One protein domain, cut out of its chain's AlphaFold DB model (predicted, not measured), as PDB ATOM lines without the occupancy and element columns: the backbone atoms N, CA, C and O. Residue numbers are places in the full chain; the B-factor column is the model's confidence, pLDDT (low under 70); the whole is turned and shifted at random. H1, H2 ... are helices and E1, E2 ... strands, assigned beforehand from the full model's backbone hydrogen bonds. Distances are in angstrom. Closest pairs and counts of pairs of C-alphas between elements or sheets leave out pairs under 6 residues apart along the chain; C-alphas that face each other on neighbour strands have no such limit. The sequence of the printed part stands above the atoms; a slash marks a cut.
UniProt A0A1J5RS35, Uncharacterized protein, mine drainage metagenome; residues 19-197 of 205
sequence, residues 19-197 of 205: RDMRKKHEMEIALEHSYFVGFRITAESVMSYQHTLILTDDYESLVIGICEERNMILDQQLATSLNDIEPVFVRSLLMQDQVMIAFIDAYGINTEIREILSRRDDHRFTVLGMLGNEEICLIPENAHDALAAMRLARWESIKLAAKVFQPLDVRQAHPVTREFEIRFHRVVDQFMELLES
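Overview. This is residues 19 to 197 of the 205 residues of an uncharacterized protein of mine drainage metagenome (UniProt A0A1J5RS35). One twisted sheet of six strands makes the core, with helices over both faces: H1 and H5 cover one face, the sheet curling round H5, and H4 and the long H6 cover the other. The short helices H2 and H3 only graze the sheet. The printed part has 179 residues with six named helices and six named strands, in the order E1 E2 H1 E3 H2 H3 H4 E4 E5 H5 E6 H6; the sheet runs E2 E1 E3 E6 E4 E5, all antiparallel, and the class is mixed, helices and strands. The whole is compact, with a radius of gyration of the C-alphas of 15.8 A, and spans 44 by 41 by 29 A.

Arrangement. Strand beside strand, the sheet holds E2, residues 46 to 55, E1, 34 to 43, E3, 85 to 92, E6, 165 to 173, E4, 121 to 131, and E5, 135 to 142. Within hydrogen-bond range are N 39 and O 50 in the hairpin E1 and E2, 2.8 A, N 38 and O 89 between E1 and E3, 2.8 A, N 170 and O 90 between E3 and E6, 2.7 A, N 128 and O 169 between E6 and E4, 2.8 A, and N 127 and O 139 in the hairpin E4 and E5, 2.9 A. E3 bends by 53 degrees at residue 88, E6 by 67 degrees at residue 168. With H1, residues 59 to 75, and H5, 146 to 161, on one face and H4, 109 to 116, and H6, 177 to 197, on the other, there are three layers. E2, H1, E3 and E5, H5, E6 are split strand-helix-strand units, with another strand between the two strands, and right-handed crossovers. The closest C-alphas of H5 and E3 are those of Ala 146 and Val 88, 5.2 A. H6 has a height of 9.3 A over the sheet and runs slantwise to E1, at 41 degrees on the local plane. H2, residues 93 to 96, and H3, 98 to 106, graze the sheet. Every O i to N i+4 pair is within range in H1, H3, H4, H5 and H6; H2 is too short for one.

Along the chain. E1 begins at C-alpha 34 (-32.765, 37.187, 13.080). E2 measures 29.6 A, E1 28.6 A, E4 26.4 A, H1 24.4 A and H5 22.0 A. H6, 30.0 A, ends at C-alpha 197 (-39.625, 53.264, 16.817).

Size, cuts and confidence. The two farthest C-alphas, of Glu 44 and Glu 134, are 45.1 A apart. The printed part has no cut and no long link. Mean pLDDT of the printed part is 90.6; residue 197 is under 70.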
ATOM      1  N   ARG A  19     -38.949  34.519  19.378       90.12
ATOM      2  CA  ARG A  19     -38.121  33.791  20.343       90.12
ATOM      3  C   ARG A  19     -36.731  34.379  20.399       90.12
ATOM      4  O   ARG A  19     -36.076  34.464  19.368       90.12
ATOM      5  N   ASP A  20     -36.266  34.718  21.592       92.62
ATOM      6  CA  ASP A  20     -34.876  35.107  21.806       92.62
ATOM      7  C   ASP A  20     -34.070  33.915  22.332       92.62
ATOM      8  O   ASP A  20     -34.230  33.507  23.480       92.62
ATOM      9  N   MET A  21     -33.240  33.339  21.461       94.69
ATOM     10  CA  MET A  21     -32.380  32.178  21.729       94.69
ATOM     11  C   MET A  21     -30.900  32.562  21.811       94.69
ATOM     12  O   MET A  21     -30.016  31.694  21.807       94.69
ATOM     13  N   ARG A  22     -30.612  33.865  21.834       93.12
ATOM     14  CA  ARG A  22     -29.256  34.391  21.935       93.12
ATOM     15  C   ARG A  22     -28.632  33.968  23.257       93.12
ATOM     16  O   ARG A  22     -29.274  33.958  24.308       93.12
ATOM     17  N   LYS A  23     -27.358  33.587  23.203       89.06
ATOM     18  CA  LYS A  23     -26.590  33.214  24.403       89.06
ATOM     19  C   LYS A  23     -26.115  34.462  25.125       89.06
ATOM     20  O   LYS A  23     -25.941  34.445  26.344       89.06
ATOM     21  N   LYS A  24     -25.870  35.530  24.365       84.00
ATOM     22  CA  LYS A  24     -25.501  36.832  24.893       84.00
ATOM     23  C   LYS A  24     -26.749  37.686  25.004       84.00
ATOM     24  O   LYS A  24     -27.525  37.814  24.062       84.00
ATOM     25  N   HIS A  25     -26.932  38.289  26.169       75.69
ATOM     26  CA  HIS A  25     -28.002  39.251  26.347       75.69
ATOM     27  C   HIS A  25     -27.557  40.600  25.779       75.69
ATOM     28  O   HIS A  25     -26.904  41.388  26.461       75.69
ATOM     29  N   GLU A  26     -27.870  40.827  24.507       80.00
ATOM     30  CA  GLU A  26     -27.602  42.079  23.802       80.00
ATOM     31  C   GLU A  26     -28.920  42.825  23.570       80.00
ATOM     32  O   GLU A  26     -29.919  42.245  23.137       80.00
ATOM     33  N   MET A  27     -28.949  44.120  23.894       76.31
ATOM     34  CA  MET A  27     -30.152  44.939  23.700       76.31
ATOM     35  C   MET A  27     -30.386  45.273  22.226       76.31
ATOM     36  O   MET A  27     -31.531  45.420  21.805       76.31
ATOM     37  N   GLU A  28     -29.312  45.374  21.446       81.31
ATOM     38  CA  GLU A  28     -29.385  45.586  20.006       81.31
ATOM     39  C   GLU A  28     -29.690  44.263  19.298       81.31
ATOM     40  O   GLU A  28     -29.182  43.204  19.680       81.31
ATOM     41  N   ILE A  29     -30.545  44.316  18.277       84.75
ATOM     42  CA  ILE A  29     -30.883  43.153  17.460       84.75
ATOM     43  C   ILE A  29     -30.287  43.345  16.069       84.75
ATOM     44  O   ILE A  29     -30.699  44.233  15.325       84.75
ATOM     45  N   ALA A  30     -29.333  42.488  15.714       86.00
ATOM     46  CA  ALA A  30     -28.759  42.449  14.377       86.00
ATOM     47  C   ALA A  30     -29.618  41.587  13.431       86.00
ATOM     48  O   ALA A  30     -30.129  40.526  13.809       86.00
ATOM     49  N   LEU A  31     -29.756  42.017  12.172       87.25
ATOM     50  CA  LEU A  31     -30.548  41.294  11.164       87.25
ATOM     51  C   LEU A  31     -29.957  39.924  10.823       87.25
ATOM     52  O   LEU A  31     -30.700  38.969  10.602       87.25
ATOM     53  N   GLU A  32     -28.630  39.809  10.836       85.94
ATOM     54  CA  GLU A  32     -27.908  38.542  10.656       85.94
ATOM     55  C   GLU A  32     -28.214  37.509  11.750       85.94
ATOM     56  O   GLU A  32     -28.152  36.308  11.493       85.94
ATOM     57  N   HIS A  33     -28.636  37.970  12.929       90.31
ATOM     58  CA  HIS A  33     -29.043  37.142  14.063       90.31
ATOM     59  C   HIS A  33     -30.548  36.871  14.101       90.31
ATOM     60  O   HIS A  33     -31.038  36.263  15.046       90.31
ATOM     61  N   SER A  34     -31.308  37.311  13.098       94.06
ATOM     62  CA  SER A  34     -32.765  37.187  13.080       94.06
ATOM     63  C   SER A  34     -33.205  36.257  11.955       94.06
ATOM     64  O   SER A  34     -32.864  36.470  10.794       94.06
ATOM     65  N   TYR A  35     -33.992  35.233  12.279       96.75
ATOM     66  CA  TYR A  35     -34.428  34.203  11.338       96.75
ATOM     67  C   TYR A  35     -35.944  34.038  11.348       96.75
ATOM     68  O   TYR A  35     -36.549  33.722  12.368       96.75
ATOM     69  N   PHE A  36     -36.558  34.183  10.181       96.62
ATOM     70  CA  PHE A  36     -37.933  33.776   9.941       96.62
ATOM     71  C   PHE A  36     -37.972  32.273   9.666       96.62
ATOM     72  O   PHE A  36     -37.295  31.790   8.756       96.62
ATOM     73  N   VAL A  37     -38.790  31.531  10.406       97.38
ATOM     74  CA  VAL A  37     -38.942  30.081  10.232       97.38
ATOM     75  C   VAL A  37     -40.396  29.745   9.958       97.38
ATOM     76  O   VAL A  37     -41.270  30.150  10.713       97.38
ATOM     77  N   GLY A  38     -40.655  28.998   8.887       96.38
ATOM     78  CA  GLY A  38     -41.966  28.486   8.506       96.38
ATOM     79  C   GLY A  38     -42.079  26.981   8.738       96.38
ATOM     80  O   GLY A  38     -41.203  26.210   8.339       96.38
ATOM     81  N   PHE A  39     -43.188  26.568   9.341       96.06
ATOM     82  CA  PHE A  39     -43.507  25.187   9.683       96.06
ATOM     83  C   PHE A  39     -44.709  24.707   8.886       96.06
ATOM     84  O   PHE A  39     -45.697  25.431   8.728       96.06
ATOM     85  N   ARG A  40     -44.630  23.459   8.434       95.38
ATOM     86  CA  ARG A  40     -45.769  22.657   8.004       95.38
ATOM     87  C   ARG A  40     -46.208  21.793   9.182       95.38
ATOM     88  O   ARG A  40     -45.376  21.160   9.821       95.38
ATOM     89  N   ILE A  41     -47.507  21.779   9.447       95.12
ATOM     90  CA  ILE A  41     -48.131  21.000  10.513       95.12
ATOM     91  C   ILE A  41     -49.155  20.068   9.870       95.12
ATOM     92  O   ILE A  41     -50.086  20.537   9.212       95.12
ATOM     93  N   THR A  42     -48.987  18.762  10.049       93.06
ATOM     94  CA  THR A  42     -49.854  17.731   9.468       93.06
ATOM     95  C   THR A  42     -50.636  17.024  10.568       93.06
ATOM     96  O   THR A  42     -50.114  16.134  11.221       93.06
ATOM     97  N   ALA A  43     -51.905  17.382  10.764       88.06
ATOM     98  CA  ALA A  43     -52.755  16.782  11.794       88.06
ATOM     99  C   ALA A  43     -53.981  16.119  11.160       88.06
ATOM    100  O   ALA A  43     -54.738  16.777  10.452       88.06
ATOM    101  N   GLU A  44     -54.173  14.815  11.396       77.19
ATOM    102  CA  GLU A  44     -55.389  14.062  11.028       77.19
ATOM    103  C   GLU A  44     -55.887  14.294   9.580       77.19
ATOM    104  O   GLU A  44     -57.084  14.280   9.302       77.19
ATOM    105  N   SER A  45     -54.958  14.449   8.626       79.19
ATOM    106  CA  SER A  45     -55.181  14.722   7.183       79.19
ATOM    107  C   SER A  45     -55.341  16.194   6.779       79.19
ATOM    108  O   SER A  45     -55.510  16.487   5.593       79.19
ATOM    109  N   VAL A  46     -55.246  17.131   7.718       88.12
ATOM    110  CA  VAL A  46     -55.216  18.572   7.449       88.12
ATOM    111  C   VAL A  46     -53.777  19.071   7.519       88.12
ATOM    112  O   VAL A  46     -53.070  18.847   8.498       88.12
ATOM    113  N   MET A  47     -53.352  19.783   6.474       91.06
ATOM    114  CA  MET A  47     -52.103  20.541   6.497       91.06
ATOM    115  C   MET A  47     -52.399  21.991   6.858       91.06
ATOM    116  O   MET A  47     -53.164  22.669   6.166       91.06
ATOM    117  N   SER A  48     -51.756  22.469   7.913       93.25
ATOM    118  CA  SER A  48     -51.730  23.878   8.287       93.25
ATOM    119  C   SER A  48     -50.292  24.375   8.380       93.25
ATOM    120  O   SER A  48     -49.342  23.593   8.326       93.25
ATOM    121  N   TYR A  49     -50.128  25.691   8.441       93.50
ATOM    122  CA  TYR A  49     -48.819  26.323   8.412       93.50
ATOM    123  C   TYR A  49     -48.714  27.400   9.478       93.50
ATOM    124  O   TYR A  49     -49.662  28.144   9.734       93.50
ATOM    125  N   GLN A  50     -47.533  27.495  10.071       93.31
ATOM    126  CA  GLN A  50     -47.191  28.485  11.083       93.31
ATOM    127  C   GLN A  50     -45.828  29.080  10.756       93.31
ATOM    128  O   GLN A  50     -45.070  28.526   9.962       93.31
ATOM    129  N   HIS A  51     -45.518  30.225  11.348       94.12
ATOM    130  CA  HIS A  51     -44.174  30.770  11.317       94.12
ATOM    131  C   HIS A  51     -43.805  31.365  12.670       94.12
ATOM    132  O   HIS A  51     -44.681  31.685  13.473       94.12
ATOM    133  N   THR A  52     -42.508  31.533  12.889       95.19
ATOM    134  CA  THR A  52     -41.952  32.239  14.037       95.19
ATOM    135  C   THR A  52     -40.775  33.109  13.604       95.19
ATOM    136  O   THR A  52     -40.201  32.896  12.532       95.19
ATOM    137  N   LEU A  53     -40.417  34.083  14.439       95.06
ATOM    138  CA  LEU A  53     -39.160  34.815  14.330       95.06
ATOM    139  C   LEU A  53     -38.240  34.335  15.453       95.06
ATOM    140  O   LEU A  53     -38.657  34.293  16.607       95.06
ATOM    141  N   ILE A  54     -37.006  33.969  15.128       95.69
ATOM    142  CA  ILE A  54     -36.017  33.461  16.081       95.69
ATOM    143  C   ILE A  54     -34.798  34.375  16.049       95.69
ATOM    144  O   ILE A  54     -34.197  34.557  14.992       95.69
ATOM    145  N   LEU A  55     -34.430  34.925  17.202       94.81
ATOM    146  CA  LEU A  55     -33.187  35.657  17.416       94.81
ATOM    147  C   LEU A  55     -32.129  34.692  17.940       94.81
ATOM    148  O   LEU A  55     -32.397  33.910  18.850       94.81
ATOM    149  N   THR A  56     -30.937  34.716  17.364       94.31
ATOM    150  CA  THR A  56     -29.888  33.737  17.644       94.31
ATOM    151  C   THR A  56     -28.512  34.259  17.251       94.31
ATOM    152  O   THR A  56     -28.356  34.838  16.183       94.31
ATOM    153  N   ASP A  57     -27.502  33.993  18.080       90.44
ATOM    154  CA  ASP A  57     -26.114  34.417  17.825       90.44
ATOM    155  C   ASP A  57     -25.308  33.359  17.054       90.44
ATOM    156  O   ASP A  57     -24.186  33.608  16.617       90.44
ATOM    157  N   ASP A  58     -25.833  32.135  16.945       91.19
ATOM    158  CA  ASP A  58     -25.155  31.039  16.264       91.19
ATOM    159  C   ASP A  58     -26.120  29.967  15.740       91.19
ATOM    160  O   ASP A  58     -27.332  29.984  15.967       91.19
ATOM    161  N   TYR A  59     -25.565  29.011  14.995       92.06
ATOM    162  CA  TYR A  59     -26.329  27.905  14.430       92.06
ATOM    163  C   TYR A  59     -26.966  27.009  15.502       92.06
ATOM    164  O   TYR A  59     -28.086  26.542  15.316       92.06
ATOM    165  N   GLU A  60     -26.274  26.731  16.609       94.06
ATOM    166  CA  GLU A  60     -26.793  25.800  17.615       94.06
ATOM    167  C   GLU A  60     -28.001  26.414  18.329       94.06
ATOM    168  O   GLU A  60     -29.027  25.756  18.480       94.06
ATOM    169  N   SER A  61     -27.931  27.701  18.673       94.94
ATOM    170  CA  SER A  61     -29.067  28.460  19.202       94.94
ATOM    171  C   SER A  61     -30.241  28.530  18.216       94.94
ATOM    172  O   SER A  61     -31.392  28.409  18.640       94.94
ATOM    173  N   LEU A  62     -29.982  28.621  16.902       95.75
ATOM    174  CA  LEU A  62     -31.034  28.553  15.880       95.75
ATOM    175  C   LEU A  62     -31.745  27.195  15.915       95.75
ATOM    176  O   LEU A  62     -32.973  27.135  15.936       95.75
ATOM    177  N   VAL A  63     -30.980  26.099  15.952       96.31
ATOM    178  CA  VAL A  63     -31.533  24.737  16.024       96.31
ATOM    179  C   VAL A  63     -32.352  24.545  17.298       96.31
ATOM    180  O   VAL A  63     -33.455  24.001  17.225       96.31
ATOM    181  N   ILE A  64     -31.856  25.014  18.447       96.25
ATOM    182  CA  ILE A  64     -32.595  24.949  19.716       96.25
ATOM    183  C   ILE A  64     -33.917  25.714  19.589       96.25
ATOM    184  O   ILE A  64     -34.961  25.152  19.909       96.25
ATOM    185  N   GLY A  65     -33.906  26.934  19.042       96.19
ATOM    186  CA  GLY A  65     -35.120  27.730  18.840       96.19
ATOM    187  C   GLY A  65     -36.164  27.048  17.960       96.19
ATOM    188  O   GLY A  65     -37.354  27.064  18.277       96.19
ATOM    189  N   ILE A  66     -35.731  26.405  16.871       96.94
ATOM    190  CA  ILE A  66     -36.631  25.649  15.990       96.94
ATOM    191  C   ILE A  66     -37.222  24.450  16.742       96.94
ATOM    192  O   ILE A  66     -38.419  24.190  16.639       96.94
ATOM    193  N   CYS A  67     -36.415  23.726  17.520       96.38
ATOM    194  CA  CYS A  67     -36.889  22.611  18.341       96.38
ATOM    195  C   CYS A  67     -37.885  23.061  19.423       96.38
ATOM    196  O   CYS A  67     -38.903  22.399  19.618       96.38
ATOM    197  N   GLU A  68     -37.636  24.185  20.094       95.56
ATOM    198  CA  GLU A  68     -38.565  24.748  21.078       95.56
ATOM    199  C   GLU A  68     -39.889  25.181  20.453       95.56
ATOM    200  O   GLU A  68     -40.946  24.916  21.024       95.56
ATOM    201  N   GLU A  69     -39.862  25.791  19.265       95.44
ATOM    202  CA  GLU A  69     -41.094  26.133  18.551       95.44
ATOM    203  C   GLU A  69     -41.891  24.876  18.180       95.44
ATOM    204  O   GLU A  69     -43.107  24.856  18.357       95.44
ATOM    205  N   ARG A  70     -41.227  23.798  17.741       95.44
ATOM    206  CA  ARG A  70     -41.902  22.515  17.471       95.44
ATOM    207  C   ARG A  70     -42.555  21.940  18.728       95.44
ATOM    208  O   ARG A  70     -43.699  21.501  18.660       95.44
ATOM    209  N   ASN A  71     -41.861  21.969  19.865       95.19
ATOM    210  CA  ASN A  71     -42.437  21.536  21.140       95.19
ATOM    211  C   ASN A  71     -43.645  22.397  21.524       95.19
ATOM    212  O   ASN A  71     -44.683  21.856  21.879       95.19
ATOM    213  N   MET A  72     -43.565  23.720  21.358       93.56
ATOM    214  CA  MET A  72     -44.694  24.604  21.644       93.56
ATOM    215  C   MET A  72     -45.901  24.315  20.735       93.56
ATOM    216  O   MET A  72     -47.026  24.266  21.224       93.56
ATOM    217  N   ILE A  73     -45.693  24.106  19.431       93.25
ATOM    218  CA  ILE A  73     -46.769  23.740  18.492       93.25
ATOM    219  C   ILE A  73     -47.447  22.431  18.932       93.25
ATOM    220  O   ILE A  73     -48.674  22.314  18.866       93.25
ATOM    221  N   LEU A  74     -46.663  21.459  19.410       93.69
ATOM    222  CA  LEU A  74     -47.184  20.209  19.964       93.69
ATOM    223  C   LEU A  74     -47.981  20.445  21.258       93.69
ATOM    224  O   LEU A  74     -49.101  19.954  21.377       93.69
ATOM    225  N   ASP A  75     -47.448  21.234  22.194       92.88
ATOM    226  CA  ASP A  75     -48.098  21.557  23.473       92.88
ATOM    227  C   ASP A  75     -49.432  22.294  23.278       92.88
ATOM    228  O   ASP A  75     -50.373  22.147  24.060       92.88
ATOM    229  N   GLN A  76     -49.541  23.058  22.192       90.50
ATOM    230  CA  GLN A  76     -50.761  23.740  21.763       90.50
ATOM    231  C   GLN A  76     -51.793  22.810  21.113       90.50
ATOM    232  O   GLN A  76     -52.859  23.280  20.715       90.50
ATOM    233  N   GLN A  77     -51.489  21.514  20.994       89.88
ATOM    234  CA  GLN A  77     -52.349  20.497  20.385       89.88
ATOM    235  C   GLN A  77     -52.694  20.803  18.920       89.88
ATOM    236  O   GLN A  77     -53.729  20.381  18.409       89.88
ATOM    237  N   LEU A  78     -51.819  21.535  18.222       88.94
ATOM    238  CA  LEU A  78     -51.936  21.746  16.775       88.94
ATOM    239  C   LEU A  78     -51.475  20.519  15.978       88.94
ATOM    240  O   LEU A  78     -51.739  20.423  14.782       88.94
ATOM    241  N   ALA A  79     -50.777  19.598  16.640       92.38
ATOM    242  CA  ALA A  79     -50.216  18.378  16.089       92.38
ATOM    243  C   ALA A  79     -50.339  17.230  17.102       92.38
ATOM    244  O   ALA A  79     -50.513  17.476  18.296       92.38
ATOM    245  N   THR A  80     -50.212  15.982  16.642       92.44
ATOM    246  CA  THR A  80     -50.264  14.799  17.524       92.44
ATOM    247  C   THR A  80     -48.878  14.286  17.910       92.44
ATOM    248  O   THR A  80     -48.712  13.625  18.936       92.44
ATOM    249  N   SER A  81     -47.866  14.605  17.105       94.44
ATOM    250  CA  SER A  81     -46.474  14.212  17.294       94.44
ATOM    251  C   SER A  81     -45.527  15.301  16.793       94.44
ATOM    252  O   SER A  81     -45.871  16.083  15.914       94.44
ATOM    253  N   LEU A  82     -44.278  15.310  17.270       94.06
ATOM    254  CA  LEU A  82     -43.233  16.159  16.681       94.06
ATOM    255  C   LEU A  82     -42.970  15.832  15.206       94.06
ATOM    256  O   LEU A  82     -42.549  16.712  14.458       94.06
ATOM    257  N   ASN A  83     -43.220  14.591  14.778       93.31
ATOM    258  CA  ASN A  83     -43.062  14.180  13.379       93.31
ATOM    259  C   ASN A  83     -44.094  14.830  12.447       93.31
ATOM    260  O   ASN A  83     -43.871  14.886  11.245       93.31
ATOM    261  N   ASP A  84     -45.188  15.345  13.000       94.69
ATOM    262  CA  ASP A  84     -46.207  16.072  12.246       94.69
ATOM    263  C   ASP A  84     -45.797  17.529  11.982       94.69
ATOM    264  O   ASP A  84     -46.486  18.233  11.246       94.69
ATOM    265  N   ILE A  85     -44.714  18.002  12.613       95.69
ATOM    266  CA  ILE A  85     -44.278  19.399  12.606       95.69
ATOM    267  C   ILE A  85     -42.905  19.483  11.949       95.69
ATOM    268  O   ILE A  85     -41.877  19.170  12.563       95.69
ATOM    269  N   GLU A  86     -42.884  19.967  10.716       96.38
ATOM    270  CA  GLU A  86     -41.685  20.024   9.889       96.38
ATOM    271  C   GLU A  86     -41.334  21.484   9.586       96.38
ATOM    272  O   GLU A  86     -42.158  22.211   9.018       96.38
ATOM    273  N   PRO A  87     -40.123  21.956   9.925       97.31
ATOM    274  CA  PRO A  87     -39.636  23.216   9.389       97.31
ATOM    275  C   PRO A  87     -39.415  23.043   7.882       97.31
ATOM    276  O   PRO A  87     -38.684  22.159   7.446       97.31
ATOM    277  N   VAL A  88     -40.054  23.882   7.072       97.38
ATOM    278  CA  VAL A  88     -39.999  23.804   5.597       97.38
ATOM    279  C   VAL A  88     -39.402  25.056   4.961       97.38
ATOM    280  O   VAL A  88     -39.102  25.077   3.765       97.38
ATOM    281  N   PHE A  89     -39.229  26.105   5.762       97.69
ATOM    282  CA  PHE A  89     -38.695  27.385   5.337       97.69
ATOM    283  C   PHE A  89     -37.876  27.995   6.473       97.69
ATOM    284  O   PHE A  89     -38.368  28.089   7.594       97.69
ATOM    285  N   VAL A  90     -36.650  28.427   6.203       97.88
ATOM    286  CA  VAL A  90     -35.812  29.173   7.154       97.88
ATOM    287  C   VAL A  90     -35.150  30.294   6.378       97.88
ATOM    288  O   VAL A  90     -34.509  30.021   5.373       97.88
ATOM    289  N   ARG A  91     -35.275  31.545   6.813       96.88
ATOM    290  CA  ARG A  91     -34.612  32.665   6.148       96.88
ATOM    291  C   ARG A  91     -34.111  33.701   7.142       96.88
ATOM    292  O   ARG A  91     -34.889  34.227   7.931       96.88
ATOM    293  N   SER A  92     -32.826  34.014   7.054       95.62
ATOM    294  CA  SER A  92     -32.200  35.134   7.747       95.62
ATOM    295  C   SER A  92     -32.767  36.456   7.237       95.62
ATOM    296  O   SER A  92     -32.956  36.644   6.034       95.62
ATOM    297  N   LEU A  93     -33.003  37.401   8.141       94.38
ATOM    298  CA  LEU A  93     -33.446  38.748   7.791       94.38
ATOM    299  C   LEU A  93     -32.364  39.534   7.041       94.38
ATOM    300  O   LEU A  93     -32.710  40.435   6.279       94.38
ATOM    301  N   LEU A  94     -31.092  39.131   7.145       90.50
ATOM    302  CA  LEU A  94     -29.996  39.642   6.313       90.50
ATOM    303  C   LEU A  94     -30.284  39.501   4.806       90.50
ATOM    304  O   LEU A  94     -29.765  40.261   4.002       90.50
ATOM    305  N   MET A  95     -31.173  38.588   4.406       90.81
ATOM    306  CA  MET A  95     -31.605  38.426   3.013       90.81
ATOM    307  C   MET A  95     -32.451  39.596   2.467       90.81
ATOM    308  O   MET A  95     -32.856  39.546   1.308       90.81
ATOM    309  N   GLN A  96     -32.752  40.621   3.275       88.12
ATOM    310  CA  GLN A  96     -33.279  41.910   2.798       88.12
ATOM    311  C   GLN A  96     -32.181  42.918   2.439       88.12
ATOM    312  O   GLN A  96     -32.471  43.944   1.820       88.12
ATOM    313  N   ASP A  97     -30.936  42.659   2.841       86.69
ATOM    314  CA  ASP A  97     -29.826  43.552   2.555       86.69
ATOM    315  C   ASP A  97     -29.578  43.636   1.038       86.69
ATOM    316  O   ASP A  97     -29.484  42.627   0.333       86.69
ATOM    317  N   GLN A  98     -29.487  44.863   0.520       86.00
ATOM    318  CA  GLN A  98     -29.366  45.107  -0.920       86.00
ATOM    319  C   GLN A  98     -28.041  44.592  -1.490       86.00
ATOM    320  O   GLN A  98     -28.002  44.171  -2.647       86.00
ATOM    321  N   VAL A  99     -26.965  44.598  -0.696       86.56
ATOM    322  CA  VAL A  99     -25.666  44.058  -1.114       86.56
ATOM    323  C   VAL A  99     -25.771  42.546  -1.251       86.56
ATOM    324  O   VAL A  99     -25.340  42.000  -2.265       86.56
ATOM    325  N   MET A 100     -26.419  41.878  -0.296       86.06
ATOM    326  CA  MET A 100     -26.663  40.435  -0.359       86.06
ATOM    327  C   MET A 100     -27.515  40.042  -1.566       86.06
ATOM    328  O   MET A 100     -27.164  39.105  -2.283       86.06
ATOM    329  N   ILE A 101     -28.598  40.775  -1.836       86.12
ATOM    330  CA  ILE A 101     -29.456  40.534  -3.005       86.12
ATOM    331  C   ILE A 101     -28.653  40.685  -4.303       86.12
ATOM    332  O   ILE A 101     -28.652  39.774  -5.135       86.12
ATOM    333  N   ALA A 102     -27.921  41.792  -4.455       85.00
ATOM    334  CA  ALA A 102     -27.104  42.045  -5.639       85.00
ATOM    335  C   ALA A 102     -26.016  40.977  -5.831       85.00
ATOM    336  O   ALA A 102     -25.740  40.569  -6.961       85.00
ATOM    337  N   PHE A 103     -25.422  40.496  -4.736       84.56
ATOM    338  CA  PHE A 103     -24.446  39.414  -4.770       84.56
ATOM    339  C   PHE A 103     -25.092  38.119  -5.278       84.56
ATOM    340  O   PHE A 103     -24.624  37.546  -6.255       84.56
ATOM    341  N   ILE A 104     -26.220  37.690  -4.709       87.44
ATOM    342  CA  ILE A 104     -26.942  36.479  -5.142       87.44
ATOM    343  C   ILE A 104     -27.309  36.541  -6.632       87.44
ATOM    344  O   ILE A 104     -27.156  35.547  -7.351       87.44
ATOM    345  N   ASP A 105     -27.763  37.703  -7.105       85.94
ATOM    346  CA  ASP A 105     -28.086  37.926  -8.515       85.94
ATOM    347  C   ASP A 105     -26.854  37.821  -9.420       85.94
ATOM    348  O   ASP A 105     -26.911  37.164 -10.463       85.94
ATOM    349  N   ALA A 106     -25.725  38.411  -9.015       84.06
ATOM    350  CA  ALA A 106     -24.478  38.375  -9.778       84.06
ATOM    351  C   ALA A 106     -23.937  36.947  -9.969       84.06
ATOM    352  O   ALA A 106     -23.366  36.645 -11.018       84.06
ATOM    353  N   TYR A 107     -24.158  36.058  -8.996       83.38
ATOM    354  CA  TYR A 107     -23.776  34.644  -9.083       83.38
ATOM    355  C   TYR A 107     -24.812  33.765  -9.807       83.38
ATOM    356  O   TYR A 107     -24.603  32.564  -9.939       83.38
ATOM    357  N   GLY A 108     -25.932  34.322 -10.284       83.88
ATOM    358  CA  GLY A 108     -26.955  33.564 -11.018       83.88
ATOM    359  C   GLY A 108     -27.762  32.572 -10.167       83.88
ATOM    360  O   GLY A 108     -28.614  31.859 -10.704       83.88
ATOM    361  N   ILE A 109     -27.568  32.579  -8.845       87.06
ATOM    362  CA  ILE A 109     -28.159  31.646  -7.874       87.06
ATOM    363  C   ILE A 109     -29.691  31.640  -7.954       87.06
ATOM    364  O   ILE A 109     -30.329  30.593  -7.855       87.06
ATOM    365  N   ASN A 110     -30.307  32.800  -8.198       85.75
ATOM    366  CA  ASN A 110     -31.761  32.910  -8.326       85.75
ATOM    367  C   ASN A 110     -32.336  32.072  -9.479       85.75
ATOM    368  O   ASN A 110     -33.475  31.601  -9.396       85.75
ATOM    369  N   THR A 111     -31.563  31.843 -10.545       86.81
ATOM    370  CA  THR A 111     -31.993  30.959 -11.635       86.81
ATOM    371  C   THR A 111     -32.002  29.505 -11.182       86.81
ATOM    372  O   THR A 111     -33.012  28.834 -11.384       86.81
ATOM    373  N   GLU A 112     -30.954  29.056 -10.496       87.31
ATOM    374  CA  GLU A 112     -30.859  27.692  -9.966       87.31
ATOM    375  C   GLU A 112     -31.949  27.406  -8.926       87.31
ATOM    376  O   GLU A 112     -32.652  26.398  -9.018       87.31
ATOM    377  N   ILE A 113     -32.172  28.332  -7.985       87.88
ATOM    378  CA  ILE A 113     -33.267  28.237  -7.009       87.88
ATOM    379  C   ILE A 113     -34.604  28.085  -7.739       87.88
ATOM    380  O   ILE A 113     -35.389  27.186  -7.434       87.88
ATOM    381  N   ARG A 114     -34.876  28.930  -8.739       89.19
ATOM    382  CA  ARG A 114     -36.126  28.873  -9.506       89.19
ATOM    383  C   ARG A 114     -36.297  27.544 -10.239       89.19
ATOM    384  O   ARG A 114     -37.420  27.046 -10.308       89.19
ATOM    385  N   GLU A 115     -35.228  26.978 -10.786       88.81
ATOM    386  CA  GLU A 115     -35.263  25.672 -11.446       88.81
ATOM    387  C   GLU A 115     -35.568  24.548 -10.454       88.81
ATOM    388  O   GLU A 115     -36.463  23.735 -10.704       88.81
ATOM    389  N   ILE A 116     -34.899  24.541  -9.300       86.56
ATOM    390  CA  ILE A 116     -35.101  23.543  -8.245       86.56
ATOM    391  C   ILE A 116     -36.528  23.612  -7.690       86.56
ATOM    392  O   ILE A 116     -37.190  22.585  -7.558       86.56
ATOM    393  N   LEU A 117     -37.028  24.820  -7.425       89.12
ATOM    394  CA  LEU A 117     -38.355  25.059  -6.846       89.12
ATOM    395  C   LEU A 117     -39.482  25.085  -7.896       89.12
ATOM    396  O   LEU A 117     -40.632  25.390  -7.571       89.12
ATOM    397  N   SER A 118     -39.179  24.788  -9.166       89.50
ATOM    398  CA  SER A 118     -40.160  24.828 -10.261       89.50
ATOM    399  C   SER A 118     -41.228  23.736 -10.162       89.50
ATOM    400  O   SER A 118     -42.322  23.887 -10.714       89.50
ATOM    401  N   ARG A 119     -40.925  22.635  -9.467       89.62
ATOM    402  CA  ARG A 119     -41.807  21.476  -9.304       89.62
ATOM    403  C   ARG A 119     -41.912  21.109  -7.836       89.62
ATOM    404  O   ARG A 119     -40.943  21.237  -7.100       89.62
ATOM    405  N   ARG A 120     -43.095  20.633  -7.438       93.31
ATOM    406  CA  ARG A 120     -43.307  20.142  -6.079       93.31
ATOM    407  C   ARG A 120     -42.483  18.875  -5.851       93.31
ATOM    408  O   ARG A 120     -42.673  17.900  -6.575       93.31
ATOM    409  N   ASP A 121     -41.647  18.904  -4.826       94.62
ATOM    410  CA  ASP A 121     -40.910  17.769  -4.290       94.62
ATOM    411  C   ASP A 121     -40.667  18.020  -2.795       94.62
ATOM    412  O   ASP A 121     -39.827  18.830  -2.404       94.62
ATOM    413  N   ASP A 122     -41.447  17.348  -1.949       93.12
ATOM    414  CA  ASP A 122     -41.459  17.585  -0.503       93.12
ATOM    415  C   ASP A 122     -40.163  17.107   0.186       93.12
ATOM    416  O   ASP A 122     -39.953  17.414   1.357       93.12
ATOM    417  N   HIS A 123     -39.280  16.404  -0.528       95.19
ATOM    418  CA  HIS A 123     -37.967  16.005  -0.022       95.19
ATOM    419  C   HIS A 123     -36.826  16.864  -0.557       95.19
ATOM    420  O   HIS A 123     -35.686  16.721  -0.123       95.19
ATOM    421  N   ARG A 124     -37.102  17.768  -1.497       96.38
ATOM    422  CA  ARG A 124     -36.070  18.589  -2.121       96.38
ATOM    423  C   ARG A 124     -36.019  19.968  -1.492       96.38
ATOM    424  O   ARG A 124     -37.016  20.689  -1.445       96.38
ATOM    425  N   PHE A 125     -34.823  20.349  -1.068       97.38
ATOM    426  CA  PHE A 125     -34.533  21.633  -0.455       97.38
ATOM    427  C   PHE A 125     -33.450  22.374  -1.234       97.38
ATOM    428  O   PHE A 125     -32.562  21.786  -1.848       97.38
ATOM    429  N   THR A 126     -33.534  23.696  -1.195       96.44
ATOM    430  CA  THR A 126     -32.430  24.597  -1.540       96.44
ATOM    431  C   THR A 126     -31.854  25.128  -0.243       96.44
ATOM    432  O   THR A 126     -32.629  25.587   0.595       96.44
ATOM    433  N   VAL A 127     -30.537  25.048  -0.065       96.56
ATOM    434  CA  VAL A 127     -29.834  25.627   1.080       96.56
ATOM    435  C   VAL A 127     -28.831  26.644   0.559       96.56
ATOM    436  O   VAL A 127     -27.778  26.292   0.040       96.56
ATOM    437  N   LEU A 128     -29.173  27.917   0.678       95.00
ATOM    438  CA  LEU A 128     -28.287  29.036   0.411       95.00
ATOM    439  C   LEU A 128     -27.616  29.460   1.717       95.00
ATOM    440  O   LEU A 128     -28.286  29.629   2.741       95.00
ATOM    441  N   GLY A 129     -26.308  29.674   1.692       92.81
ATOM    442  CA  GLY A 129     -25.589  30.167   2.861       92.81
ATOM    443  C   GLY A 129     -24.230  30.762   2.537       92.81
ATOM    444  O   GLY A 129     -23.811  30.781   1.381       92.81
ATOM    445  N   MET A 130     -23.553  31.251   3.575       90.44
ATOM    446  CA  MET A 130     -22.203  31.808   3.490       90.44
ATOM    447  C   MET A 130     -21.158  30.798   3.956       90.44
ATOM    448  O   MET A 130     -21.323  30.160   4.996       90.44
ATOM    449  N   LEU A 131     -20.066  30.684   3.205       88.00
ATOM    450  CA  LEU A 131     -18.844  29.966   3.542       88.00
ATOM    451  C   LEU A 131     -17.798  30.962   4.055       88.00
ATOM    452  O   LEU A 131     -17.198  31.721   3.290       88.00
ATOM    453  N   GLY A 132     -17.539  30.944   5.361       82.44
ATOM    454  CA  GLY A 132     -16.807  32.037   6.001       82.44
ATOM    455  C   GLY A 132     -17.602  33.343   5.899       82.44
ATOM    456  O   GLY A 132     -18.811  33.324   6.095       82.44
ATOM    457  N   ASN A 133     -16.932  34.452   5.570       78.19
ATOM    458  CA  ASN A 133     -17.541  35.791   5.598       78.19
ATOM    459  C   ASN A 133     -17.767  36.421   4.210       78.19
ATOM    460  O   ASN A 133     -18.211  37.560   4.137       78.19
ATOM    461  N   GLU A 134     -17.404  35.742   3.118       78.25
ATOM    462  CA  GLU A 134     -17.270  36.407   1.805       78.25
ATOM    463  C   GLU A 134     -17.832  35.604   0.626       78.25
ATOM    464  O   GLU A 134     -17.990  36.140  -0.468       78.25
ATOM    465  N   GLU A 135     -18.126  34.319   0.813       85.62
ATOM    466  CA  GLU A 135     -18.499  33.425  -0.281       85.62
ATOM    467  C   GLU A 135     -19.907  32.886  -0.053       85.62
ATOM    468  O   GLU A 135     -20.167  32.264   0.972       85.62
ATOM    469  N   ILE A 136     -20.816  33.104  -1.004       88.56
ATOM    470  CA  ILE A 136     -22.159  32.518  -0.971       88.56
ATOM    471  C   ILE A 136     -22.164  31.245  -1.810       88.56
ATOM    472  O   ILE A 136     -21.632  31.224  -2.919       88.56
ATOM    473  N   CYS A 137     -22.810  30.197  -1.308       89.56
ATOM    474  CA  CYS A 137     -23.055  28.984  -2.073       89.56
ATOM    475  C   CYS A 137     -24.500  28.505  -1.936       89.56
ATOM    476  O   CYS A 137     -25.150  28.688  -0.904       89.56
ATOM    477  N   LEU A 138     -24.984  27.873  -3.003       92.75
ATOM    478  CA  LEU A 138     -26.248  27.157  -3.041       92.75
ATOM    479  C   LEU A 138     -25.958  25.656  -3.043       92.75
ATOM    480  O   LEU A 138     -25.272  25.158  -3.931       92.75
ATOM    481  N   ILE A 139     -26.507  24.940  -2.068       92.81
ATOM    482  CA  ILE A 139     -26.393  23.489  -1.950       92.81
ATOM    483  C   ILE A 139     -27.809  22.902  -2.056       92.81
ATOM    484  O   ILE A 139     -28.643  23.126  -1.171       92.81
ATOM    485  N   PRO A 140     -28.150  22.225  -3.166       93.44
ATOM    486  CA  PRO A 140     -29.403  21.492  -3.271       93.44
ATOM    487  C   PRO A 140     -29.329  20.214  -2.436       93.44
ATOM    488  O   PRO A 140     -28.418  19.413  -2.610       93.44
ATOM    489  N   GLU A 141     -30.325  19.985  -1.588       95.75
ATOM    490  CA  GLU A 141     -30.330  18.870  -0.641       95.75
ATOM    491  C   GLU A 141     -31.579  18.005  -0.783       95.75
ATOM    492  O   GLU A 141     -32.668  18.493  -1.106       95.75
ATOM    493  N   ASN A 142     -31.421  16.709  -0.508       96.00
ATOM    494  CA  ASN A 142     -32.537  15.785  -0.337       96.00
ATOM    495  C   ASN A 142     -32.668  15.434   1.150       96.00
ATOM    496  O   ASN A 142     -31.787  14.797   1.727       96.00
ATOM    497  N   ALA A 143     -33.747  15.892   1.777       96.50
ATOM    498  CA  ALA A 143     -33.942  15.835   3.216       96.50
ATOM    499  C   ALA A 143     -35.427  15.713   3.583       96.50
ATOM    500  O   ALA A 143     -36.318  16.008   2.791       96.50
ATOM    501  N   HIS A 144     -35.707  15.293   4.816       94.12
ATOM    502  CA  HIS A 144     -37.080  15.225   5.324       94.12
ATOM    503  C   HIS A 144     -37.615  16.588   5.784       94.12
ATOM    504  O   HIS A 144     -38.809  16.835   5.673       94.12
ATOM    505  N   ASP A 145     -36.742  17.480   6.256       96.69
ATOM    506  CA  ASP A 145     -37.097  18.834   6.676       96.69
ATOM    507  C   ASP A 145     -35.922  19.814   6.479       96.69
ATOM    508  O   ASP A 145     -34.805  19.430   6.108       96.69
ATOM    509  N   ALA A 146     -36.172  21.100   6.735       97.25
ATOM    510  CA  ALA A 146     -35.180  22.160   6.595       97.25
ATOM    511  C   ALA A 146     -34.001  22.009   7.572       97.25
ATOM    512  O   ALA A 146     -32.876  22.351   7.212       97.25
ATOM    513  N   LEU A 147     -34.212  21.468   8.780       96.75
ATOM    514  CA  LEU A 147     -33.130  21.239   9.747       96.75
ATOM    515  C   LEU A 147     -32.157  20.168   9.246       96.75
ATOM    516  O   LEU A 147     -30.937  20.332   9.327       96.75
ATOM    517  N   ALA A 148     -32.688  19.074   8.706       96.88
ATOM    518  CA  ALA A 148     -31.903  18.020   8.091       96.88
ATOM    519  C   ALA A 148     -31.145  18.546   6.866       96.88
ATOM    520  O   ALA A 148     -29.950  18.272   6.757       96.88
ATOM    521  N   ALA A 149     -31.789  19.352   6.013       97.44
ATOM    522  CA  ALA A 149     -31.138  19.993   4.869       97.44
ATOM    523  C   ALA A 149     -29.979  20.909   5.304       97.44
ATOM    524  O   ALA A 149     -28.870  20.785   4.794       97.44
ATOM    525  N   MET A 150     -30.186  21.769   6.309       96.81
ATOM    526  CA  MET A 150     -29.128  22.629   6.863       96.81
ATOM    527  C   MET A 150     -27.939  21.814   7.379       96.81
ATOM    528  O   MET A 150     -26.785  22.174   7.148       96.81
ATOM    529  N   ARG A 151     -28.209  20.710   8.085       95.44
ATOM    530  CA  ARG A 151     -27.161  19.839   8.626       95.44
ATOM    531  C   ARG A 151     -26.362  19.149   7.519       95.44
ATOM    532  O   ARG A 151     -25.143  19.056   7.647       95.44
ATOM    533  N   LEU A 152     -27.033  18.658   6.475       95.44
ATOM    534  CA  LEU A 152     -26.380  18.034   5.320       95.44
ATOM    535  C   LEU A 152     -25.493  19.046   4.589       95.44
ATOM    536  O   LEU A 152     -24.292  18.806   4.482       95.44
ATOM    537  N   ALA A 153     -26.023  20.231   4.285       93.94
ATOM    538  CA  ALA A 153     -25.277  21.297   3.625       93.94
ATOM    539  C   ALA A 153     -24.028  21.726   4.419       93.94
ATOM    540  O   ALA A 153     -22.950  21.890   3.849       93.94
ATOM    541  N   ARG A 154     -24.124  21.832   5.757       92.12
ATOM    542  CA  ARG A 154     -22.955  22.087   6.631       92.12
ATOM    543  C   ARG A 154     -21.915  20.970   6.565       92.12
ATOM    544  O   ARG A 154     -20.720  21.221   6.685       92.12
ATOM    545  N   TRP A 155     -22.344  19.720   6.444       90.88
ATOM    546  CA  TRP A 155     -21.412  18.602   6.343       90.88
ATOM    547  C   TRP A 155     -20.725  18.562   4.976       90.88
ATOM    548  O   TRP A 155     -19.515  18.335   4.905       90.88
ATOM    549  N   GLU A 156     -21.464  18.834   3.900       88.06
ATOM    550  CA  GLU A 156     -20.904  18.964   2.556       88.06
ATOM    551  C   GLU A 156     -19.912  20.128   2.464       88.06
ATOM    552  O   GLU A 156     -18.801  19.955   1.960       88.06
ATOM    553  N   SER A 157     -20.238  21.285   3.044       85.94
ATOM    554  CA  SER A 157     -19.350  22.450   3.037       85.94
ATOM    555  C   SER A 157     -18.018  22.195   3.746       85.94
ATOM    556  O   SER A 157     -16.964  22.625   3.272       85.94
ATOM    557  N   ILE A 158     -18.042  21.471   4.872       83.12
ATOM    558  CA  ILE A 158     -16.829  21.101   5.613       83.12
ATOM    559  C   ILE A 158     -15.926  20.226   4.742       83.12
ATOM    560  O   ILE A 158     -14.713  20.430   4.730       83.12
ATOM    561  N   LYS A 159     -16.501  19.288   3.983       79.50
ATOM    562  CA  LYS A 159     -15.730  18.434   3.071       79.50
ATOM    563  C   LYS A 159     -15.109  19.204   1.913       79.50
ATOM    564  O   LYS A 159     -14.012  18.853   1.491       79.50
ATOM    565  N   LEU A 160     -15.825  20.193   1.383       75.44
ATOM    566  CA  LEU A 160     -15.409  20.922   0.186       75.44
ATOM    567  C   LEU A 160     -14.385  22.016   0.493       75.44
ATOM    568  O   LEU A 160     -13.425  22.175  -0.255       75.44
ATOM    569  N   ALA A 161     -14.577  22.761   1.584       73.62
ATOM    570  CA  ALA A 161     -13.830  23.995   1.828       73.62
ATOM    571  C   ALA A 161     -13.208  24.104   3.228       73.62
ATOM    572  O   ALA A 161     -12.468  25.054   3.472       73.62
ATOM    573  N   ALA A 162     -13.512  23.191   4.162       75.56
ATOM    574  CA  ALA A 162     -13.127  23.292   5.579       75.56
ATOM    575  C   ALA A 162     -13.497  24.644   6.240       75.56
ATOM    576  O   ALA A 162     -12.898  25.046   7.238       75.56
ATOM    577  N   LYS A 163     -14.493  25.346   5.686       78.31
ATOM    578  CA  LYS A 163     -15.010  26.622   6.192       78.31
ATOM    579  C   LYS A 163     -16.291  26.406   6.993       78.31
ATOM    580  O   LYS A 163     -17.045  25.458   6.759       78.31
ATOM    581  N   VAL A 164     -16.549  27.330   7.916       84.56
ATOM    582  CA  VAL A 164     -17.839  27.428   8.604       84.56
ATOM    583  C   VAL A 164     -18.900  27.816   7.580       84.56
ATOM    584  O   VAL A 164     -18.720  28.789   6.853       84.56
ATOM    585  N   PHE A 165     -19.985  27.046   7.528       89.31
ATOM    586  CA  PHE A 165     -21.151  27.352   6.708       89.31
ATOM    587  C   PHE A 165     -22.290  27.874   7.576       89.31
ATOM    588  O   PHE A 165     -22.723  27.190   8.512       89.31
ATOM    589  N   GLN A 166     -22.762  29.073   7.247       90.69
ATOM    590  CA  GLN A 166     -23.923  29.703   7.857       90.69
ATOM    591  C   GLN A 166     -25.098  29.657   6.872       90.69
ATOM    592  O   GLN A 166     -25.067  30.361   5.862       90.69
ATOM    593  N   PRO A 167     -26.147  28.862   7.141       93.25
ATOM    594  CA  PRO A 167     -27.348  28.880   6.319       93.25
ATOM    595  C   PRO A 167     -28.055  30.235   6.451       93.25
ATOM    596  O   PRO A 167     -28.280  30.732   7.559       93.25
ATOM    597  N   LEU A 168     -28.414  30.817   5.310       94.25
ATOM    598  CA  LEU A 168     -29.130  32.088   5.212       94.25
ATOM    599  C   LEU A 168     -30.549  31.913   4.686       94.25
ATOM    600  O   LEU A 168     -31.439  32.645   5.103       94.25
ATOM    601  N   ASP A 169     -30.779  30.969   3.779       96.00
ATOM    602  CA  ASP A 169     -32.091  30.756   3.179       96.00
ATOM    603  C   ASP A 169     -32.261  29.290   2.786       96.00
ATOM    604  O   ASP A 169     -31.488  28.728   2.016       96.00
ATOM    605  N   VAL A 170     -33.277  28.660   3.358       97.56
ATOM    606  CA  VAL A 170     -33.593  27.247   3.211       97.56
ATOM    607  C   VAL A 170     -35.035  27.149   2.773       97.56
ATOM    608  O   VAL A 170     -35.937  27.553   3.510       97.56
ATOM    609  N   ARG A 171     -35.269  26.610   1.579       96.69
ATOM    610  CA  ARG A 171     -36.618  26.506   1.014       96.69
ATOM    611  C   ARG A 171     -36.890  25.093   0.536       96.69
ATOM    612  O   ARG A 171     -36.136  24.572  -0.288       96.69
ATOM    613  N   GLN A 172     -37.995  24.512   0.993       97.00
ATOM    614  CA  GLN A 172     -38.564  23.309   0.395       97.00
ATOM    615  C   GLN A 172     -39.110  23.624  -1.003       97.00
ATOM    616  O   GLN A 172     -39.703  24.690  -1.226       97.00
ATOM    617  N   ALA A 173     -38.994  22.677  -1.931       95.50
ATOM    618  CA  ALA A 173     -39.667  22.703  -3.225       95.50
ATOM    619  C   ALA A 173     -41.176  22.433  -3.065       95.50
ATOM    620  O   ALA A 173     -41.726  21.472  -3.589       95.50
ATOM    621  N   HIS A 174     -41.870  23.299  -2.326       93.88
ATOM    622  CA  HIS A 174     -43.307  23.237  -2.080       93.88
ATOM    623  C   HIS A 174     -43.960  24.587  -2.421       93.88
ATOM    624  O   HIS A 174     -43.383  25.635  -2.123       93.88
ATOM    625  N   PRO A 175     -45.175  24.637  -3.006       90.38
ATOM    626  CA  PRO A 175     -45.753  25.918  -3.421       90.38
ATOM    627  C   PRO A 175     -46.053  26.884  -2.260       90.38
ATOM    628  O   PRO A 175     -46.142  28.090  -2.490       90.38
ATOM    629  N   VAL A 176     -46.146  26.382  -1.020       91.25
ATOM    630  CA  VAL A 176     -46.273  27.214   0.194       91.25
ATOM    631  C   VAL A 176     -45.083  28.146   0.408       91.25
ATOM    632  O   VAL A 176     -45.242  29.203   1.008       91.25
ATOM    633  N   THR A 177     -43.909  27.815  -0.136       91.62
ATOM    634  CA  THR A 177     -42.707  28.652  -0.062       91.62
ATOM    635  C   THR A 177     -42.979  30.071  -0.558       91.62
ATOM    636  O   THR A 177     -42.553  31.027   0.078       91.62
ATOM    637  N   ARG A 178     -43.782  30.238  -1.618       89.88
ATOM    638  CA  ARG A 178     -44.162  31.571  -2.128       89.88
ATOM    639  C   ARG A 178     -45.009  32.366  -1.135       89.88
ATOM    640  O   ARG A 178     -44.941  33.587  -1.087       89.88
ATOM    641  N   GLU A 179     -45.829  31.679  -0.352       91.38
ATOM    642  CA  GLU A 179     -46.644  32.318   0.678       91.38
ATOM    643  C   GLU A 179     -45.794  32.707   1.893       91.38
ATOM    644  O   GLU A 179     -45.972  33.798   2.439       91.38
ATOM    645  N   PHE A 180     -44.819  31.872   2.268       93.62
ATOM    646  CA  PHE A 180     -43.817  32.237   3.268       93.62
ATOM    647  C   PHE A 180     -42.925  33.393   2.814       93.62
ATOM    648  O   PHE A 180     -42.629  34.248   3.633       93.62
ATOM    649  N   GLU A 181     -42.567  33.497   1.532       92.00
ATOM    650  CA  GLU A 181     -41.824  34.650   0.996       92.00
ATOM    651  C   GLU A 181     -42.592  35.960   1.185       92.00
ATOM    652  O   GLU A 181     -42.064  36.919   1.744       92.00
ATOM    653  N   ILE A 182     -43.868  35.992   0.793       90.50
ATOM    654  CA  ILE A 182     -44.735  37.160   1.004       90.50
ATOM    655  C   ILE A 182     -44.816  37.509   2.495       90.50
ATOM    656  O   ILE A 182     -44.787  38.681   2.876       90.50
ATOM    657  N   ARG A 183     -44.937  36.488   3.352       90.44
ATOM    658  CA  ARG A 183     -45.025  36.673   4.801       90.44
ATOM    659  C   ARG A 183     -43.723  37.184   5.398       90.44
ATOM    660  O   ARG A 183     -43.781  38.059   6.250       90.44
ATOM    661  N   PHE A 184     -42.593  36.669   4.930       93.00
ATOM    662  CA  PHE A 184     -41.262  37.087   5.330       93.00
ATOM    663  C   PHE A 184     -41.108  38.590   5.132       93.00
ATOM    664  O   PHE A 184     -40.881  39.274   6.119       93.00
ATOM    665  N   HIS A 185     -41.344  39.117   3.923       90.81
ATOM    666  CA  HIS A 185     -41.250  40.562   3.666       90.81
ATOM    667  C   HIS A 185     -42.106  41.376   4.640       90.81
ATOM    668  O   HIS A 185     -41.600  42.272   5.302       90.81
ATOM    669  N   ARG A 186     -43.372  40.984   4.830       88.81
ATOM    670  CA  ARG A 186     -44.265  41.668   5.771       88.81
ATOM    671  C   ARG A 186     -43.756  41.634   7.215       88.81
ATOM    672  O   ARG A 186     -43.912  42.620   7.927       88.81
ATOM    673  N   VAL A 187     -43.228  40.497   7.666       88.56
ATOM    674  CA  VAL A 187     -42.682  40.365   9.024       88.56
ATOM    675  C   VAL A 187     -41.417  41.197   9.168       88.56
ATOM    676  O   VAL A 187     -41.261  41.834  10.203       88.56
ATOM    677  N   VAL A 188     -40.550  41.247   8.151       88.94
ATOM    678  CA  VAL A 188     -39.360  42.102   8.209       88.94
ATOM    679  C   VAL A 188     -39.750  43.573   8.274       88.94
ATOM    680  O   VAL A 188     -39.257  44.258   9.157       88.94
ATOM    681  N   ASP A 189     -40.680  44.040   7.437       88.25
ATOM    682  CA  ASP A 189     -41.143  45.436   7.468       88.25
ATOM    683  C   ASP A 189     -41.652  45.818   8.870       88.25
ATOM    684  O   ASP A 189     -41.221  46.808   9.456       88.25
ATOM    685  N   GLN A 190     -42.506  44.973   9.457       87.06
ATOM    686  CA  GLN A 190     -43.030  45.175  10.814       87.06
ATOM    687  C   GLN A 190     -41.932  45.141  11.879       87.06
ATOM    688  O   GLN A 190     -41.990  45.880  12.861       87.06
ATOM    689  N   PHE A 191     -40.946  44.263  11.714       86.69
ATOM    690  CA  PHE A 191     -39.826  44.148  12.632       86.69
ATOM    691  C   PHE A 191     -38.926  45.390  12.573       86.69
ATOM    692  O   PHE A 191     -38.565  45.926  13.618       86.69
ATOM    693  N   MET A 192     -38.640  45.903  11.374       85.44
ATOM    694  CA  MET A 192     -37.861  47.129  11.175       85.44
ATOM    695  C   MET A 192     -38.566  48.355  11.763       85.44
ATOM    696  O   MET A 192     -37.938  49.111  12.498       85.44
ATOM    697  N   GLU A 193     -39.880  48.503  11.557       86.19
ATOM    698  CA  GLU A 193     -40.673  49.578  12.180       86.19
ATOM    699  C   GLU A 193     -40.571  49.561  13.722       86.19
ATOM    700  O   GLU A 193     -40.510  50.610  14.375       86.19
ATOM    701  N   LEU A 194     -40.531  48.374  14.338       82.62
ATOM    702  CA  LEU A 194     -40.359  48.223  15.788       82.62
ATOM    703  C   LEU A 194     -38.942  48.590  16.253       82.62
ATOM    704  O   LEU A 194     -38.787  49.209  17.309       82.62
ATOM    705  N   LEU A 195     -37.915  48.256  15.470       81.00
ATOM    706  CA  LEU A 195     -36.534  48.643  15.768       81.00
ATOM    707  C   LEU A 195     -36.345  50.163  15.654       81.00
ATOM    708  O   LEU A 195     -35.786  50.781  16.556       81.00
ATOM    709  N   GLU A 196     -36.896  50.795  14.622       78.50
ATOM    710  CA  GLU A 196     -36.791  52.246  14.413       78.50
ATOM    711  C   GLU A 196     -37.573  53.041  15.471       78.50
ATOM    712  O   GLU A 196     -37.053  53.986  16.068       78.50
ATOM    713  N   SER A 197     -38.795  52.609  15.795       68.94
ATOM    714  CA  SER A 197     -39.625  53.264  16.817       68.94
ATOM    715  C   SER A 197     -39.100  53.103  18.251       68.94
ATOM    716  O   SER A 197     -39.447  53.898  19.132       68.94
TER     717      SER A 197